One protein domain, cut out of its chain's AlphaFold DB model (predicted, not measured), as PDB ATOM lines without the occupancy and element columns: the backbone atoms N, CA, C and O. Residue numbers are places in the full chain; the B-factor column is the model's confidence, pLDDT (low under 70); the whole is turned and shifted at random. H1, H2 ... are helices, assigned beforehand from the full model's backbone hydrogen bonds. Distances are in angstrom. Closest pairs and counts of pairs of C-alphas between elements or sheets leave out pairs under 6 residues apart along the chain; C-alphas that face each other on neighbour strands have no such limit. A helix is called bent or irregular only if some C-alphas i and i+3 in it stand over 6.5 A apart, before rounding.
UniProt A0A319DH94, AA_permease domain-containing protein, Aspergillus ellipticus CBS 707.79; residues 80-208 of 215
ATOM      1  N   SER A  80     177.663 218.869 105.132       59.88
ATOM      2  CA  SER A  80     177.956 217.523 105.632       59.88
ATOM      3  C   SER A  80     178.235 216.437 104.600       59.88
ATOM      4  O   SER A  80     178.766 215.386 104.957       59.88
ATOM      5  N   ASP A  81     177.842 216.641 103.343       64.25
ATOM      6  CA  ASP A  81     177.998 215.612 102.311       64.25
ATOM      7  C   ASP A  81     179.479 215.308 102.063       64.25
ATOM      8  O   ASP A  81     179.846 214.157 101.840       64.25
ATOM      9  N   VAL A  82     180.352 216.315 102.165       67.88
ATOM     10  CA  VAL A  82     181.804 216.127 102.022       67.88
ATOM     11  C   VAL A  82     182.365 215.343 103.213       67.88
ATOM     12  O   VAL A  82     183.116 214.387 103.023       67.88
ATOM     13  N   ASP A  83     181.940 215.683 104.430       72.88
ATOM     14  CA  ASP A  83     182.437 215.057 105.659       72.88
ATOM     15  C   ASP A  83     182.009 213.588 105.774       72.88
ATOM     16  O   ASP A  83     182.790 212.734 106.192       72.88
ATOM     17  N   LEU A  84     180.777 213.261 105.374       80.38
ATOM     18  CA  LEU A  84     180.292 211.883 105.404       80.38
ATOM     19  C   LEU A  84     180.973 211.019 104.337       80.38
ATOM     20  O   LEU A  84     181.344 209.881 104.632       80.38
ATOM     21  N   ASN A  85     181.179 211.547 103.128       82.06
ATOM     22  CA  ASN A  85     181.898 210.820 102.078       82.06
ATOM     23  C   ASN A  85     183.345 210.515 102.494       82.06
ATOM     24  O   ASN A  85     183.812 209.401 102.272       82.06
ATOM     25  N   TRP A  86     184.001 211.425 103.219       84.75
ATOM     26  CA  TRP A  86     185.323 211.174 103.797       84.75
ATOM     27  C   TRP A  86     185.347 209.932 104.708       84.75
ATOM     28  O   TRP A  86     186.244 209.091 104.608       84.75
ATOM     29  N   PHE A  87     184.333 209.767 105.569       83.75
ATOM     30  CA  PHE A  87     184.203 208.571 106.409       83.75
ATOM     31  C   PHE A  87     183.915 207.304 105.596       83.75
ATOM     32  O   PHE A  87     184.446 206.242 105.929       83.75
ATOM     33  N   ILE A  88     183.094 207.398 104.545       86.69
ATOM     34  CA  ILE A  88     182.819 206.267 103.648       86.69
ATOM     35  C   ILE A  88     184.109 205.802 102.969       86.69
ATOM     36  O   ILE A  88     184.394 204.601 102.976       86.69
ATOM     37  N   ASP A  89     184.903 206.727 102.433       88.06
ATOM     38  CA  ASP A  89     186.169 206.413 101.766       88.06
ATOM     39  C   ASP A  89     187.140 205.727 102.728       88.06
ATOM     40  O   ASP A  89     187.729 204.690 102.406       88.06
ATOM     41  N   LEU A  90     187.232 206.241 103.956       88.38
ATOM     42  CA  LEU A  90     188.071 205.685 105.010       88.38
ATOM     43  C   LEU A  90     187.638 204.263 105.412       88.38
ATOM     44  O   LEU A  90     188.485 203.375 105.540       88.38
ATOM     45  N   VAL A  91     186.336 204.013 105.588       88.94
ATOM     46  CA  VAL A  91     185.809 202.673 105.916       88.94
ATOM     47  C   VAL A  91     186.010 201.702 104.753       88.94
ATOM     48  O   VAL A  91     186.370 200.541 104.972       88.94
ATOM     49  N   THR A  92     185.826 202.169 103.518       90.62
ATOM     50  CA  THR A  92     186.005 201.355 102.309       90.62
ATOM     51  C   THR A  92     187.465 200.937 102.152       90.62
ATOM     52  O   THR A  92     187.751 199.741 102.064       90.62
ATOM     53  N   ALA A  93     188.402 201.885 102.251       89.31
ATOM     54  CA  ALA A  93     189.836 201.604 102.227       89.31
ATOM     55  C   ALA A  93     190.264 200.659 103.367       89.31
ATOM     56  O   ALA A  93     191.057 199.738 103.162       89.31
ATOM     57  N   GLY A  94     189.715 200.842 104.572       90.00
ATOM     58  CA  GLY A  94     189.962 199.944 105.704       90.00
ATOM     59  C   GLY A  94     189.451 198.517 105.470       90.00
ATOM     60  O   GLY A  94     190.117 197.551 105.850       90.00
ATOM     61  N   SER A  95     188.301 198.373 104.807       90.50
ATOM     62  CA  SER A  95     187.695 197.072 104.494       90.50
ATOM     63  C   SER A  95     188.517 196.294 103.465       90.50
ATOM     64  O   SER A  95     188.772 195.106 103.659       90.50
ATOM     65  N   VAL A  96     189.021 196.962 102.424       91.31
ATOM     66  CA  VAL A  96     189.920 196.346 101.431       91.31
ATOM     67  C   VAL A  96     191.217 195.864 102.095       91.31
ATOM     68  O   VAL A  96     191.635 194.721 101.907       91.31
ATOM     69  N   ILE A  97     191.821 196.679 102.968       90.75
ATOM     70  CA  ILE A  97     193.004 196.266 103.743       90.75
ATOM     71  C   ILE A  97     192.697 195.049 104.625       90.75
ATOM     72  O   ILE A  97     193.540 194.158 104.758       90.75
ATOM     73  N   ASN A  98     191.499 194.973 105.213       91.19
ATOM     74  CA  ASN A  98     191.081 193.812 105.995       91.19
ATOM     75  C   ASN A  98     191.098 192.527 105.145       91.19
ATOM     76  O   ASN A  98     191.690 191.532 105.574       91.19
ATOM     77  N   PHE A  99     190.563 192.567 103.920       92.31
ATOM     78  CA  PHE A  99     190.629 191.440 102.981       92.31
ATOM     79  C   PHE A  99     192.067 191.060 102.616       92.31
ATOM     80  O   PHE A  99     192.417 189.878 102.667       92.31
ATOM     81  N   VAL A 100     192.935 192.040 102.351       91.69
ATOM     82  CA  VAL A 100     194.366 191.801 102.095       91.69
ATOM     83  C   VAL A 100     195.028 191.077 103.275       91.69
ATOM     84  O   VAL A 100     195.716 190.070 103.085       91.69
ATOM     85  N   VAL A 101     194.792 191.529 104.512       90.56
ATOM     86  CA  VAL A 101     195.344 190.896 105.723       90.56
ATOM     87  C   VAL A 101     194.799 189.479 105.915       90.56
ATOM     88  O   VAL A 101     195.569 188.574 106.261       90.56
ATOM     89  N   MET A 102     193.508 189.252 105.661       90.56
ATOM     90  CA  MET A 102     192.909 187.915 105.715       90.56
ATOM     91  C   MET A 102     193.555 186.968 104.696       90.56
ATOM     92  O   MET A 102     193.942 185.855 105.058       90.56
ATOM     93  N   LEU A 103     193.768 187.419 103.458       90.88
ATOM     94  CA  LEU A 103     194.416 186.632 102.405       90.88
ATOM     95  C   LEU A 103     195.876 186.304 102.740       90.88
ATOM     96  O   LEU A 103     196.302 185.158 102.591       90.88
ATOM     97  N   ILE A 104     196.640 187.269 103.262       88.94
ATOM     98  CA  ILE A 104     198.021 187.037 103.719       88.94
ATOM     99  C   ILE A 104     198.047 186.020 104.868       88.94
ATOM    100  O   ILE A 104     198.876 185.105 104.870       88.94
ATOM    101  N   THR A 105     197.134 186.152 105.833       87.75
ATOM    102  CA  THR A 105     197.018 185.231 106.975       87.75
ATOM    103  C   THR A 105     196.679 183.821 106.502       87.75
ATOM    104  O   THR A 105     197.303 182.855 106.941       87.75
ATOM    105  N   TYR A 106     195.771 183.699 105.537       86.62
ATOM    106  CA  TYR A 106     195.412 182.428 104.928       86.62
ATOM    107  C   TYR A 106     196.576 181.784 104.159       86.62
ATOM    108  O   TYR A 106     196.856 180.597 104.326       86.62
ATOM    109  N   LEU A 107     197.310 182.555 103.351       85.88
ATOM    110  CA  LEU A 107     198.493 182.058 102.639       85.88
ATOM    111  C   LEU A 107     199.599 181.628 103.613       85.88
ATOM    112  O   LEU A 107     200.291 180.635 103.366       85.88
ATOM    113  N   CYS A 108     199.747 182.344 104.731       82.69
ATOM    114  CA  CYS A 108     200.621 181.965 105.835       82.69
ATOM    115  C   CYS A 108     200.173 180.625 106.440       82.69
ATOM    116  O   CYS A 108     200.976 179.698 106.484       82.69
ATOM    117  N   PHE A 109     198.899 180.473 106.807       82.44
ATOM    118  CA  PHE A 109     198.330 179.214 107.302       82.44
ATOM    119  C   PHE A 109     198.576 178.050 106.328       82.44
ATOM    120  O   PHE A 109     199.185 177.044 106.694       82.44
ATOM    121  N   TYR A 110     198.213 178.227 105.056       78.81
ATOM    122  CA  TYR A 110     198.355 177.204 104.025       78.81
ATOM    123  C   TYR A 110     199.819 176.781 103.820       78.81
ATOM    124  O   TYR A 110     200.138 175.592 103.776       78.81
ATOM    125  N   ARG A 111     200.734 177.750 103.666       73.56
ATOM    126  CA  ARG A 111     202.126 177.473 103.276       73.56
ATOM    127  C   ARG A 111     203.036 177.171 104.459       73.56
ATOM    128  O   ARG A 111     203.974 176.398 104.294       73.56
ATOM    129  N   ARG A 112     202.826 177.814 105.605       66.75
ATOM    130  CA  ARG A 112     203.687 177.666 106.783       66.75
ATOM    131  C   ARG A 112     203.152 176.612 107.737       66.75
ATOM    132  O   ARG A 112     203.949 175.811 108.188       66.75
ATOM    133  N   ALA A 113     201.855 176.571 108.009       68.62
ATOM    134  CA  ALA A 113     201.327 175.656 109.014       68.62
ATOM    135  C   ALA A 113     201.022 174.269 108.410       68.62
ATOM    136  O   ALA A 113     201.644 173.284 108.798       68.62
ATOM    137  N   CYS A 114     200.180 174.184 107.370       75.25
ATOM    138  CA  CYS A 114     199.791 172.883 106.798       75.25
ATOM    139  C   CYS A 114     200.958 172.143 106.126       75.25
ATOM    140  O   CYS A 114     201.143 170.949 106.355       75.25
ATOM    141  N   LYS A 115     201.781 172.842 105.326       74.50
ATOM    142  CA  LYS A 115     202.923 172.204 104.644       74.50
ATOM    143  C   LYS A 115     204.068 171.831 105.587       74.50
ATOM    144  O   LYS A 115     204.728 170.835 105.327       74.50
ATOM    145  N   ALA A 116     204.325 172.600 106.649       71.31
ATOM    146  CA  ALA A 116     205.395 172.254 107.591       71.31
ATOM    147  C   ALA A 116     205.011 171.084 108.510       71.31
ATOM    148  O   ALA A 116     205.893 170.358 108.955       71.31
ATOM    149  N   GLN A 117     203.714 170.896 108.774       72.75
ATOM    150  CA  GLN A 117     203.195 169.832 109.643       72.75
ATOM    151  C   GLN A 117     202.686 168.608 108.865       72.75
ATOM    152  O   GLN A 117     202.174 167.678 109.476       72.75
ATOM    153  N   ASN A 118     202.831 168.591 107.531       76.25
ATOM    154  CA  ASN A 118     202.317 167.536 106.642       76.25
ATOM    155  C   ASN A 118     200.830 167.194 106.882       76.25
ATOM    156  O   ASN A 118     200.423 166.041 106.769       76.25
ATOM    157  N   ILE A 119     200.010 168.197 107.210       75.00
ATOM    158  CA  ILE A 119     198.568 168.009 107.400       75.00
ATOM    159  C   ILE A 119     197.881 168.124 106.042       75.00
ATOM    160  O   ILE A 119     197.958 169.167 105.384       75.00
ATOM    161  N   ASP A 120     197.183 167.061 105.640       75.38
ATOM    162  CA  ASP A 120     196.357 167.082 104.438       75.38
ATOM    163  C   ASP A 120     195.127 167.981 104.646       75.38
ATOM    164  O   ASP A 120     194.408 167.887 105.644       75.38
ATOM    165  N   ARG A 121     194.871 168.873 103.685       72.19
ATOM    166  CA  ARG A 121     193.766 169.836 103.760       72.19
ATOM    167  C   ARG A 121     192.403 169.206 103.567       72.19
ATOM    168  O   ARG A 121     191.428 169.792 104.026       72.19
ATOM    169  N   HIS A 122     192.336 168.043 102.933       70.94
ATOM    170  CA  HIS A 122     191.086 167.300 102.819       70.94
ATOM    171  C   HIS A 122     190.598 166.759 104.166       70.94
ATOM    172  O   HIS A 122     189.449 166.353 104.273       70.94
ATOM    173  N   THR A 123     191.435 166.805 105.211       72.44
ATOM    174  CA  THR A 123     190.989 166.484 106.571       72.44
ATOM    175  C   THR A 123     190.116 167.579 107.180       72.44
ATOM    176  O   THR A 123     189.392 167.298 108.130       72.44
ATOM    177  N   PHE A 124     190.201 168.831 106.707       73.19
ATOM    178  CA  PHE A 124     189.397 169.918 107.262       73.19
ATOM    179  C   PHE A 124     187.934 169.797 106.807       73.19
ATOM    180  O   PHE A 124     187.710 169.516 105.627       73.19
ATOM    181  N   PRO A 125     186.952 170.077 107.691       69.19
ATOM    182  CA  PRO A 125     185.526 170.026 107.346       69.19
ATOM    183  C   PRO A 125     185.167 170.883 106.124       69.19
ATOM    184  O   PRO A 125     184.339 170.498 105.304       69.19
ATOM    185  N   TYR A 126     185.851 172.022 105.969       66.75
ATOM    186  CA  TYR A 126     185.704 172.923 104.834       66.75
ATOM    187  C   TYR A 126     187.043 173.159 104.133       66.75
ATOM    188  O   TYR A 126     187.993 173.696 104.708       66.75
ATOM    189  N   TYR A 127     187.107 172.822 102.843       74.31
ATOM    190  CA  TYR A 127     188.249 173.129 101.986       74.31
ATOM    191  C   TYR A 127     187.796 173.820 100.695       74.31
ATOM    192  O   TYR A 127     186.903 173.369  99.987       74.31
ATOM    193  N   GLY A 128     188.428 174.951 100.375       75.12
ATOM    194  CA  GLY A 128     188.166 175.676  99.132       75.12
ATOM    195  C   GLY A 128     188.850 175.028  97.927       75.12
ATOM    196  O   GLY A 128     190.029 174.663  98.003       75.12
ATOM    197  N   TRP A 129     188.134 174.949  96.804       79.44
ATOM    198  CA  TRP A 129     188.679 174.524  95.513       79.44
ATOM    199  C   TRP A 129     189.712 175.532  94.972       79.44
ATOM    200  O   TRP A 129     189.609 176.734  95.211       79.44
ATOM    201  N   GLY A 130     190.744 175.045  94.273       78.06
ATOM    202  CA  GLY A 130     191.756 175.892  93.613       78.06
ATOM    203  C   GLY A 130     192.739 176.613  94.551       78.06
ATOM    204  O   GLY A 130     193.546 177.435  94.116       78.06
ATOM    205  N   GLN A 131     192.705 176.315  95.847       80.62
ATOM    206  CA  GLN A 131     193.590 176.918  96.841       80.62
ATOM    207  C   GLN A 131     194.982 176.255  96.804       80.62
ATOM    208  O   GLN A 131     195.056 175.026  96.858       80.62
ATOM    209  N   PRO A 132     196.094 177.015  96.744       82.75
ATOM    210  CA  PRO A 132     196.234 178.423  97.129       82.75
ATOM    211  C   PRO A 132     196.238 179.417  95.954       82.75
ATOM    212  O   PRO A 132     196.441 180.607  96.179       82.75
ATOM    213  N   TYR A 133     196.080 178.961  94.707       86.06
ATOM    214  CA  TYR A 133     196.173 179.830  93.527       86.06
ATOM    215  C   TYR A 133     195.092 180.911  93.536       86.06
ATOM    216  O   TYR A 133     195.388 182.076  93.288       86.06
ATOM    217  N   VAL A 134     193.867 180.543  93.926       88.69
ATOM    218  CA  VAL A 134     192.755 181.490  94.089       88.69
ATOM    219  C   VAL A 134     193.089 182.573  95.122       88.69
ATOM    220  O   VAL A 134     192.857 183.748  94.858       88.69
ATOM    221  N   ALA A 135     193.700 182.217  96.259       87.62
ATOM    222  CA  ALA A 135     194.114 183.199  97.264       87.62
ATOM    223  C   ALA A 135     195.220 184.146  96.762       87.62
ATOM    224  O   ALA A 135     195.205 185.325  97.105       87.62
ATOM    225  N   TRP A 136     196.154 183.669  95.932       89.00
ATOM    226  CA  TRP A 136     197.161 184.534  95.302       89.00
ATOM    227  C   TRP A 136     196.550 185.509  94.297       89.00
ATOM    228  O   TRP A 136     196.897 186.686  94.316       89.00
ATOM    229  N   ILE A 137     195.632 185.036  93.451       93.06
ATOM    230  CA  ILE A 137     194.934 185.885  92.479       93.06
ATOM    231  C   ILE A 137     194.116 186.952  93.214       93.06
ATOM    232  O   ILE A 137     194.244 188.134  92.900       93.06
ATOM    233  N   ALA A 138     193.348 186.556  94.232       91.88
ATOM    234  CA  ALA A 138     192.586 187.485  95.061       91.88
ATOM    235  C   ALA A 138     193.498 188.524  95.729       91.88
ATOM    236  O   ALA A 138     193.194 189.710  95.697       91.88
ATOM    237  N   LEU A 139     194.656 188.110  96.259       93.44
ATOM    238  CA  LEU A 139     195.597 189.033  96.897       93.44
ATOM    239  C   LEU A 139     196.124 190.084  95.916       93.44
ATOM    240  O   LEU A 139     196.224 191.255  96.276       93.44
ATOM    241  N   VAL A 140     196.455 189.677  94.689       94.19
ATOM    242  CA  VAL A 140     196.910 190.604  93.645       94.19
ATOM    243  C   VAL A 140     195.792 191.574  93.270       94.19
ATOM    244  O   VAL A 140     196.039 192.774  93.221       94.19
ATOM    245  N   ILE A 141     194.569 191.082  93.062       94.50
ATOM    246  CA  ILE A 141     193.420 191.919  92.691       94.50
ATOM    247  C   ILE A 141     193.093 192.931  93.794       94.50
ATOM    248  O   ILE A 141     193.024 194.120  93.505       94.50
ATOM    249  N   GLU A 142     192.967 192.496  95.048       92.69
ATOM    250  CA  GLU A 142     192.687 193.387  96.187       92.69
ATOM    251  C   GLU A 142     193.796 194.433  96.370       92.69
ATOM    252  O   GLU A 142     193.527 195.607  96.619       92.69
ATOM    253  N   SER A 143     195.060 194.040  96.170       90.62
ATOM    254  CA  SER A 143     196.188 194.979  96.228       90.62
ATOM    255  C   SER A 143     196.130 196.025  95.108       90.62
ATOM    256  O   SER A 143     196.443 197.191  95.346       90.62
ATOM    257  N   LEU A 144     195.718 195.632  93.898       92.31
ATOM    258  CA  LEU A 144     195.524 196.562  92.783       92.31
ATOM    259  C   LEU A 144     194.345 197.501  93.048       92.31
ATOM    260  O   LEU A 144     194.491 198.706  92.865       92.31
ATOM    261  N   ILE A 145     193.212 196.977  93.529       91.50
ATOM    262  CA  ILE A 145     192.049 197.788  93.911       91.50
ATOM    263  C   ILE A 145     192.467 198.831  94.945       91.50
ATOM    264  O   ILE A 145     192.192 200.010  94.749       91.50
ATOM    265  N   GLN A 146     193.207 198.435  95.984       88.00
ATOM    266  CA  GLN A 146     193.686 199.363  97.007       88.00
ATOM    267  C   GLN A 146     194.619 200.441  96.442       88.00
ATOM    268  O   GLN A 146     194.558 201.597  96.863       88.00
ATOM    269  N   PHE A 147     195.489 200.084  95.495       85.25
ATOM    270  CA  PHE A 147     196.403 201.039  94.871       85.25
ATOM    271  C   PHE A 147     195.652 202.067  94.017       85.25
ATOM    272  O   PHE A 147     195.924 203.265  94.116       85.25
ATOM    273  N   PHE A 148     194.673 201.610  93.232       88.12
ATOM    274  CA  PHE A 148     193.865 202.456  92.353       88.12
ATOM    275  C   PHE A 148     192.663 203.110  93.045       88.12
ATOM    276  O   PHE A 148     192.021 203.960  92.435       88.12
ATOM    277  N   PHE A 149     192.361 202.774  94.301       85.56
ATOM    278  CA  PHE A 149     191.196 203.298  95.020       85.56
ATOM    279  C   PHE A 149     191.172 204.834  95.052       85.56
ATOM    280  O   PHE A 149     190.147 205.443  94.769       85.56
ATOM    281  N   GLY A 150     192.322 205.465  95.301       81.31
ATOM    282  CA  GLY A 150     192.469 206.921  95.327       81.31
ATOM    283  C   GLY A 150     192.858 207.555  93.990       81.31
ATOM    284  O   GLY A 150     193.439 208.636  94.004       81.31
ATOM    285  N   TYR A 151     192.598 206.919  92.835       82.44
ATOM    286  CA  TYR A 151     193.052 207.446  91.536       82.44
ATOM    287  C   TYR A 151     192.551 208.875  91.252       82.44
ATOM    288  O   TYR A 151     193.262 209.666  90.632       82.44
ATOM    289  N   SER A 152     191.352 209.215  91.735       80.06
ATOM    290  CA  SER A 152     190.730 210.536  91.592       80.06
ATOM    291  C   SER A 152     191.539 211.653  92.253       80.06
ATOM    292  O   SER A 152     191.470 212.795  91.811       80.06
ATOM    293  N   SER A 153     192.364 211.326  93.252       82.12
ATOM    294  CA  SER A 153     193.252 212.279  93.918       82.12
ATOM    295  C   SER A 153     194.374 212.794  93.011       82.12
ATOM    296  O   SER A 153     194.930 213.852  93.290       82.12
ATOM    297  N   PHE A 154     194.722 212.085  91.931       81.00
ATOM    298  CA  PHE A 154     195.869 212.441  91.090       81.00
ATOM    299  C   PHE A 154     195.519 213.339  89.890       81.00
ATOM    300  O   PHE A 154     196.433 213.874  89.260       81.00
ATOM    301  N   MET A 155     194.236 213.533  89.556       79.69
ATOM    302  CA  MET A 155     193.803 214.288  88.366       79.69
ATOM    303  C   MET A 155     192.475 215.036  88.606       79.69
ATOM    304  O   MET A 155     191.424 214.481  88.280       79.69
ATOM    305  N   PRO A 156     192.469 216.306  89.072       81.62
ATOM    306  CA  PRO A 156     193.574 217.167  89.536       81.62
ATOM    307  C   PRO A 156     194.105 216.779  90.933       81.62
ATOM    308  O   PRO A 156     193.390 216.109  91.672       81.62
ATOM    309  N   PRO A 157     195.331 217.197  91.315       79.62
ATOM    310  CA  PRO A 157     195.913 216.871  92.616       79.62
ATOM    311  C   PRO A 157     195.089 217.469  93.761       79.62
ATOM    312  O   PRO A 157     195.167 218.670  94.024       79.62
ATOM    313  N   ASP A 158     194.326 216.619  94.444       82.19
ATOM    314  CA  ASP A 158     193.568 216.981  95.640       82.19
ATOM    315  C   ASP A 158     194.115 216.254  96.871       82.19
ATOM    316  O   ASP A 158     194.077 215.023  96.984       82.19
ATOM    317  N   VAL A 159     194.611 217.058  97.809       83.44
ATOM    318  CA  VAL A 159     195.198 216.599  99.068       83.44
ATOM    319  C   VAL A 159     194.122 216.028  99.988       83.44
ATOM    320  O   VAL A 159     194.396 215.063 100.701       83.44
ATOM    321  N   ALA A 160     192.901 216.572  99.963       81.19
ATOM    322  CA  ALA A 160     191.823 216.085 100.817       81.19
ATOM    323  C   ALA A 160     191.470 214.639 100.445       81.19
ATOM    324  O   ALA A 160     191.599 213.752 101.289       81.19
ATOM    325  N   THR A 161     191.162 214.388  99.169       80.88
ATOM    326  CA  THR A 161     190.866 213.043  98.646       80.88
ATOM    327  C   THR A 161     192.041 212.074  98.818       80.88
ATOM    328  O   THR A 161     191.828 210.905  99.143       80.88
ATOM    329  N   PHE A 162     193.291 212.548  98.688       84.25
ATOM    330  CA  PHE A 162     194.473 211.716  98.952       84.25
ATOM    331  C   PHE A 162     194.441 211.138 100.369       84.25
ATOM    332  O   PHE A 162     194.566 209.928 100.572       84.25
ATOM    333  N   PHE A 163     194.255 212.005 101.367       83.56
ATOM    334  CA  PHE A 163     194.207 211.566 102.752       83.56
ATOM    335  C   PHE A 163     192.940 210.751 103.038       83.56
ATOM    336  O   PHE A 163     193.060 209.744 103.731       83.56
ATOM    337  N   SER A 164     191.772 211.074 102.476       81.69
ATOM    338  CA  SER A 164     190.558 210.248 102.645       81.69
ATOM    339  C   SER A 164     190.792 208.790 102.243       81.69
ATOM    340  O   SER A 164     190.524 207.872 103.019       81.69
ATOM    341  N   CYS A 165     191.364 208.573 101.054       83.88
ATOM    342  CA  CYS A 165     191.519 207.240 100.473       83.88
ATOM    343  C   CYS A 165     192.730 206.472 101.030       83.88
ATOM    344  O   CYS A 165     192.662 205.254 101.202       83.88
ATOM    345  N   TYR A 166     193.846 207.151 101.326       84.44
ATOM    346  CA  TYR A 166     195.104 206.491 101.710       84.44
ATOM    347  C   TYR A 166     195.412 206.517 103.215       84.44
ATOM    348  O   TYR A 166     196.341 205.826 103.644       84.44
ATOM    349  N   THR A 167     194.632 207.218 104.050       87.69
ATOM    350  CA  THR A 167     194.874 207.259 105.509       87.69
ATOM    351  C   THR A 167     194.931 205.861 106.118       87.69
ATOM    352  O   THR A 167     195.859 205.565 106.868       87.69
ATOM    353  N   MET A 168     194.001 204.966 105.769       85.56
ATOM    354  CA  MET A 168     194.002 203.605 106.322       85.56
ATOM    355  C   MET A 168     195.200 202.771 105.864       85.56
ATOM    356  O   MET A 168     195.697 201.951 106.636       85.56
ATOM    357  N   LEU A 169     195.721 203.025 104.660       85.31
ATOM    358  CA  LEU A 169     196.916 202.353 104.145       85.31
ATOM    359  C   LEU A 169     198.169 202.728 104.946       85.31
ATOM    360  O   LEU A 169     199.041 201.886 105.150       85.31
ATOM    361  N   ILE A 170     198.239 203.969 105.430       85.81
ATOM    362  CA  ILE A 170     199.332 204.469 106.275       85.81
ATOM    363  C   ILE A 170     199.121 204.053 107.738       85.81
ATOM    364  O   ILE A 170     200.053 203.623 108.418       85.81
ATOM    365  N   LEU A 171     197.887 204.150 108.235       87.50
ATOM    366  CA  LEU A 171     197.554 203.885 109.630       87.50
ATOM    367  C   LEU A 171     197.688 202.399 109.988       87.50
ATOM    368  O   LEU A 171     198.183 202.075 111.066       87.50
ATOM    369  N   ALA A 172     197.296 201.489 109.092       84.88
ATOM    370  CA  ALA A 172     197.368 200.048 109.324       84.88
ATOM    371  C   ALA A 172     198.782 199.540 109.700       84.88
ATOM    372  O   ALA A 172     198.914 198.892 110.744       84.88
ATOM    373  N   PRO A 173     199.861 199.832 108.942       84.44
ATOM    374  CA  PRO A 173     201.211 199.421 109.321       84.44
ATOM    375  C   PRO A 173     201.702 200.125 110.590       84.44
ATOM    376  O   PRO A 173     202.380 199.486 111.395       84.44
ATOM    377  N   ILE A 174     201.329 201.389 110.826       88.06
ATOM    378  CA  ILE A 174     201.679 202.103 112.066       88.06
ATOM    379  C   ILE A 174     201.066 201.401 113.277       88.06
ATOM    380  O   ILE A 174     201.783 201.090 114.226       88.06
ATOM    381  N   LEU A 175     199.766 201.097 113.241       85.19
ATOM    382  CA  LEU A 175     199.079 200.385 114.319       85.19
ATOM    383  C   LEU A 175     199.653 198.980 114.522       85.19
ATOM    384  O   LEU A 175     199.840 198.552 115.661       85.19
ATOM    385  N   PHE A 176     199.990 198.281 113.437       83.25
ATOM    386  CA  PHE A 176     200.628 196.970 113.510       83.25
ATOM    387  C   PHE A 176     202.003 197.034 114.190       83.25
ATOM    388  O   PHE A 176     202.283 196.248 115.099       83.25
ATOM    389  N   VAL A 177     202.859 197.977 113.785       84.19
ATOM    390  CA  VAL A 177     204.189 198.174 114.379       84.19
ATOM    391  C   VAL A 177     204.065 198.628 115.830       84.19
ATOM    392  O   VAL A 177     204.730 198.057 116.692       84.19
ATOM    393  N   PHE A 178     203.177 199.578 116.125       86.31
ATOM    394  CA  PHE A 178     202.896 200.039 117.483       86.31
ATOM    395  C   PHE A 178     202.489 198.876 118.389       86.31
ATOM    396  O   PHE A 178     203.099 198.665 119.439       86.31
ATOM    397  N   TRP A 179     201.521 198.063 117.957       81.31
ATOM    398  CA  TRP A 179     201.080 196.893 118.710       81.31
ATOM    399  C   TRP A 179     202.222 195.901 118.930       81.31
ATOM    400  O   TRP A 179     202.422 195.400 120.037       81.31
ATOM    401  N   LYS A 180     203.012 195.647 117.886       79.88
ATOM    402  CA  LYS A 180     204.128 194.709 117.937       79.88
ATOM    403  C   LYS A 180     205.249 195.165 118.869       79.88
ATOM    404  O   LYS A 180     205.803 194.335 119.585       79.88
ATOM    405  N   VAL A 181     205.561 196.459 118.893       81.25
ATOM    406  CA  VAL A 181     206.571 197.044 119.787       81.25
ATOM    407  C   VAL A 181     206.054 197.093 121.226       81.25
ATOM    408  O   VAL A 181     206.756 196.664 122.140       81.25
ATOM    409  N   PHE A 182     204.812 197.539 121.437       80.12
ATOM    410  CA  PHE A 182     204.230 197.700 122.771       80.12
ATOM    411  C   PHE A 182     203.953 196.357 123.461       80.12
ATOM    412  O   PHE A 182     204.309 196.161 124.622       80.12
ATOM    413  N   LYS A 183     203.355 195.399 122.745       75.69
ATOM    414  CA  LYS A 183     203.043 194.060 123.275       75.69
ATOM    415  C   LYS A 183     204.150 193.034 123.038       75.69
ATOM    416  O   LYS A 183     203.989 191.888 123.450       75.69
ATOM    417  N   LYS A 184     205.259 193.426 122.396       75.88
ATOM    418  CA  LYS A 184     206.426 192.572 122.097       75.88
ATOM    419  C   LYS A 184     206.026 191.217 121.496       75.88
ATOM    420  O   LYS A 184     206.559 190.172 121.874       75.88
ATOM    421  N   THR A 185     205.062 191.223 120.577       72.56
ATOM    422  CA  THR A 185     204.545 189.991 119.972       72.56
ATOM    423  C   THR A 185     205.583 189.389 119.022       72.56
ATOM    424  O   THR A 185     206.210 190.081 118.214       72.56
ATOM    425  N   LYS A 186     205.791 188.074 119.122       68.19
ATOM    426  CA  LYS A 186     206.703 187.330 118.245       68.19
ATOM    427  C   LYS A 186     205.919 186.748 117.073       68.19
ATOM    428  O   LYS A 186     204.786 186.308 117.245       68.19
ATOM    429  N   PHE A 187     206.522 186.733 115.883       65.12
ATOM    430  CA  PHE A 187     205.981 185.922 114.796       65.12
ATOM    431  C   PHE A 187     206.123 184.454 115.194       65.12
ATOM    432  O   PHE A 187     207.244 183.979 115.376       65.12
ATOM    433  N   VAL A 188     204.991 183.771 115.358       65.88
ATOM    434  CA  VAL A 188     204.963 182.341 115.671       65.88
ATOM    435  C   VAL A 188     205.622 181.595 114.520       65.88
ATOM    436  O   VAL A 188     205.324 181.850 113.346       65.88
ATOM    437  N   LYS A 189     206.572 180.717 114.843       66.19
ATOM    438  CA  LYS A 189     207.256 179.952 113.810       66.19
ATOM    439  C   LYS A 189     206.279 178.951 113.188       66.19
ATOM    440  O   LYS A 189     205.474 178.380 113.913       66.19
ATOM    441  N   PRO A 190     206.393 178.666 111.882       60.97
ATOM    442  CA  PRO A 190     205.530 177.723 111.159       60.97
ATOM    443  C   PRO A 190     205.246 176.385 111.870       60.97
ATOM    444  O   PRO A 190     204.135 175.873 111.804       60.97
ATOM    445  N   HIS A 191     206.251 175.835 112.557       61.50
ATOM    446  CA  HIS A 191     206.195 174.550 113.262       61.50
ATOM    447  C   HIS A 191     205.645 174.640 114.695       61.50
ATOM    448  O   HIS A 191     205.291 173.618 115.262       61.50
ATOM    449  N   GLU A 192     205.579 175.841 115.275       63.06
ATOM    450  CA  GLU A 192     205.019 176.106 116.610       63.06
ATOM    451  C   GLU A 192     203.542 176.547 116.523       63.06
ATOM    452  O   GLU A 192     202.918 176.812 117.546       63.06
ATOM    453  N   ILE A 193     202.982 176.675 115.309       65.50
ATOM    454  CA  ILE A 193     201.565 177.002 115.109       65.50
ATOM    455  C   ILE A 193     200.739 175.786 115.512       65.50
ATOM    456  O   ILE A 193     200.796 174.755 114.851       65.50
ATOM    457  N   ASP A 194     199.954 175.908 116.570       63.28
ATOM    458  CA  ASP A 194     199.052 174.842 116.982       63.28
ATOM    459  C   ASP A 194     197.870 174.729 116.007       63.28
ATOM    460  O   ASP A 194     197.046 175.637 115.899       63.28
ATOM    461  N   LEU A 195     197.828 173.631 115.250       63.00
ATOM    462  CA  LEU A 195     196.746 173.303 114.316       63.00
ATOM    463  C   LEU A 195     195.819 172.192 114.836       63.00
ATOM    464  O   LEU A 195     194.882 171.804 114.134       63.00
ATOM    465  N   VAL A 196     196.099 171.641 116.022       60.41
ATOM    466  CA  VAL A 196     195.490 170.392 116.500       60.41
ATOM    467  C   VAL A 196     194.697 170.599 117.786       60.41
ATOM    468  O   VAL A 196     193.680 169.938 117.952       60.41
ATOM    469  N   TRP A 197     195.101 171.504 118.678       50.56
ATOM    470  CA  TRP A 197     194.530 171.582 120.026       50.56
ATOM    471  C   TRP A 197     193.102 172.140 120.095       50.56
ATOM    472  O   TRP A 197     192.236 171.506 120.690       50.56
ATOM    473  N   ASP A 198     192.820 173.280 119.456       60.41
ATOM    474  CA  ASP A 198     191.465 173.874 119.462       60.41
ATOM    475  C   ASP A 198     190.544 173.272 118.394       60.41
ATOM    476  O   ASP A 198     189.324 173.448 118.432       60.41
ATOM    477  N   ARG A 199     191.114 172.525 117.445       61.69
ATOM    478  CA  ARG A 199     190.382 171.944 116.320       61.69
ATOM    479  C   ARG A 199     189.241 171.015 116.771       61.69
ATOM    480  O   ARG A 199     188.137 171.228 116.296       61.69
ATOM    481  N   PRO A 200     189.410 170.071 117.719       64.56
ATOM    482  CA  PRO A 200     188.313 169.223 118.187       64.56
ATOM    483  C   PRO A 200     187.161 169.993 118.835       64.56
ATOM    484  O   PRO A 200     186.011 169.602 118.678       64.56
ATOM    485  N   TYR A 201     187.443 171.079 119.564       63.50
ATOM    486  CA  TYR A 201     186.401 171.896 120.193       63.50
ATOM    487  C   TYR A 201     185.615 172.703 119.155       63.50
ATOM    488  O   TYR A 201     184.385 172.781 119.228       63.50
ATOM    489  N   VAL A 202     186.318 173.278 118.173       64.56
ATOM    490  CA  VAL A 202     185.708 174.011 117.057       64.56
ATOM    491  C   VAL A 202     184.921 173.057 116.160       64.56
ATOM    492  O   VAL A 202     183.737 173.292 115.955       64.56
ATOM    493  N   ASP A 203     185.512 171.935 115.741       65.50
ATOM    494  CA  ASP A 203     184.861 170.906 114.920       65.50
ATOM    495  C   ASP A 203     183.624 170.322 115.639       65.50
ATOM    496  O   ASP A 203     182.584 170.119 115.014       65.50
ATOM    497  N   ALA A 204     183.681 170.100 116.962       65.12
ATOM    498  CA  ALA A 204     182.528 169.642 117.748       65.12
ATOM    499  C   ALA A 204     181.426 170.707 117.867       65.12
ATOM    500  O   ALA A 204     180.237 170.386 117.785       65.12
ATOM    501  N   SER A 205     181.808 171.976 118.040       62.66
ATOM    502  CA  SER A 205     180.863 173.098 118.032       62.66
ATOM    503  C   SER A 205     180.206 173.246 116.657       62.66
ATOM    504  O   SER A 205     178.997 173.436 116.576       62.66
ATOM    505  N   GLU A 206     180.966 173.094 115.573       62.91
ATOM    506  CA  GLU A 206     180.465 173.156 114.197       62.91
ATOM    507  C   GLU A 206     179.541 171.977 113.858       62.91
ATOM    508  O   GLU A 206     178.462 172.178 113.295       62.91
ATOM    509  N   ALA A 207     179.892 170.762 114.290       63.19
ATOM    510  CA  ALA A 207     179.057 169.573 114.129       63.19
ATOM    511  C   ALA A 207     177.691 169.719 114.821       63.19
ATOM    512  O   ALA A 207     176.681 169.244 114.292       63.19
ATOM    513  N   SER A 208     177.630 170.440 115.949       61.00
ATOM    514  CA  SER A 208     176.377 170.691 116.672       61.00
ATOM    515  C   SER A 208     175.337 171.483 115.864       61.00
ATOM    516  O   SER A 208     174.142 171.317 116.099       61.00
TER     517      SER A 208
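AT A GLANCE: This is residues 80 to 208 of the 215 residues of the protein "AA_permease domain-containing protein" of Aspergillus ellipticus CBS 707.79 (UniProt A0A319DH94). Long helix H1 is a spine; H2 folds back along it as a helical hairpin, and kinked H3 packs on its first half, then slants away, residues 178 to 184 sticking out. Short H4 lies apart. The 129 printed residues have four named helices, H1 to H4, and no named strand: all helix, loose, radius of gyration of the C-alphas 19.0 A, spans 53 by 37 by 30 A.

IN THESE COORDINATES: H1, residues 80 to 116, runs 53.0 A from C-alpha 80 at (177.956, 217.523, 105.632). H2 is residues 133 to 148, 22.8 A. H3, residues 159 to 182, 31.6 A, is irregular, C-alphas 165 and 168 being 7.3 A apart, with a kink of 47 degrees near residue 166. H4, residues 199 to 208, 14.1 A, ends at C-alpha 208 at (176.377, 170.691, 116.672).

HOW THE PARTS SIT: H1 touches H2, opposite ways at a shallow tilt of 27 degrees; closest C-alphas, Val 100 and Leu 139, 6.0 A. H1 touches H3, the same way at a steep tilt of 42 degrees; closest C-alphas, Trp 86 and Ser 164, 5.4 A. H2 and H3 are near each other. O i to N i+4 pairs are within hydrogen-bond range throughout H2 and H4, 30 of 33 in H1, 16 of 20 in H3.

THE WHOLE: The farthest C-alphas, Pro 156 and Ser 208, are 56.5 A apart. The printed part has no cut. Links H1 to H2 and H3 to H4 are long. Residues 186 to 208 are among those with pLDDT under 70.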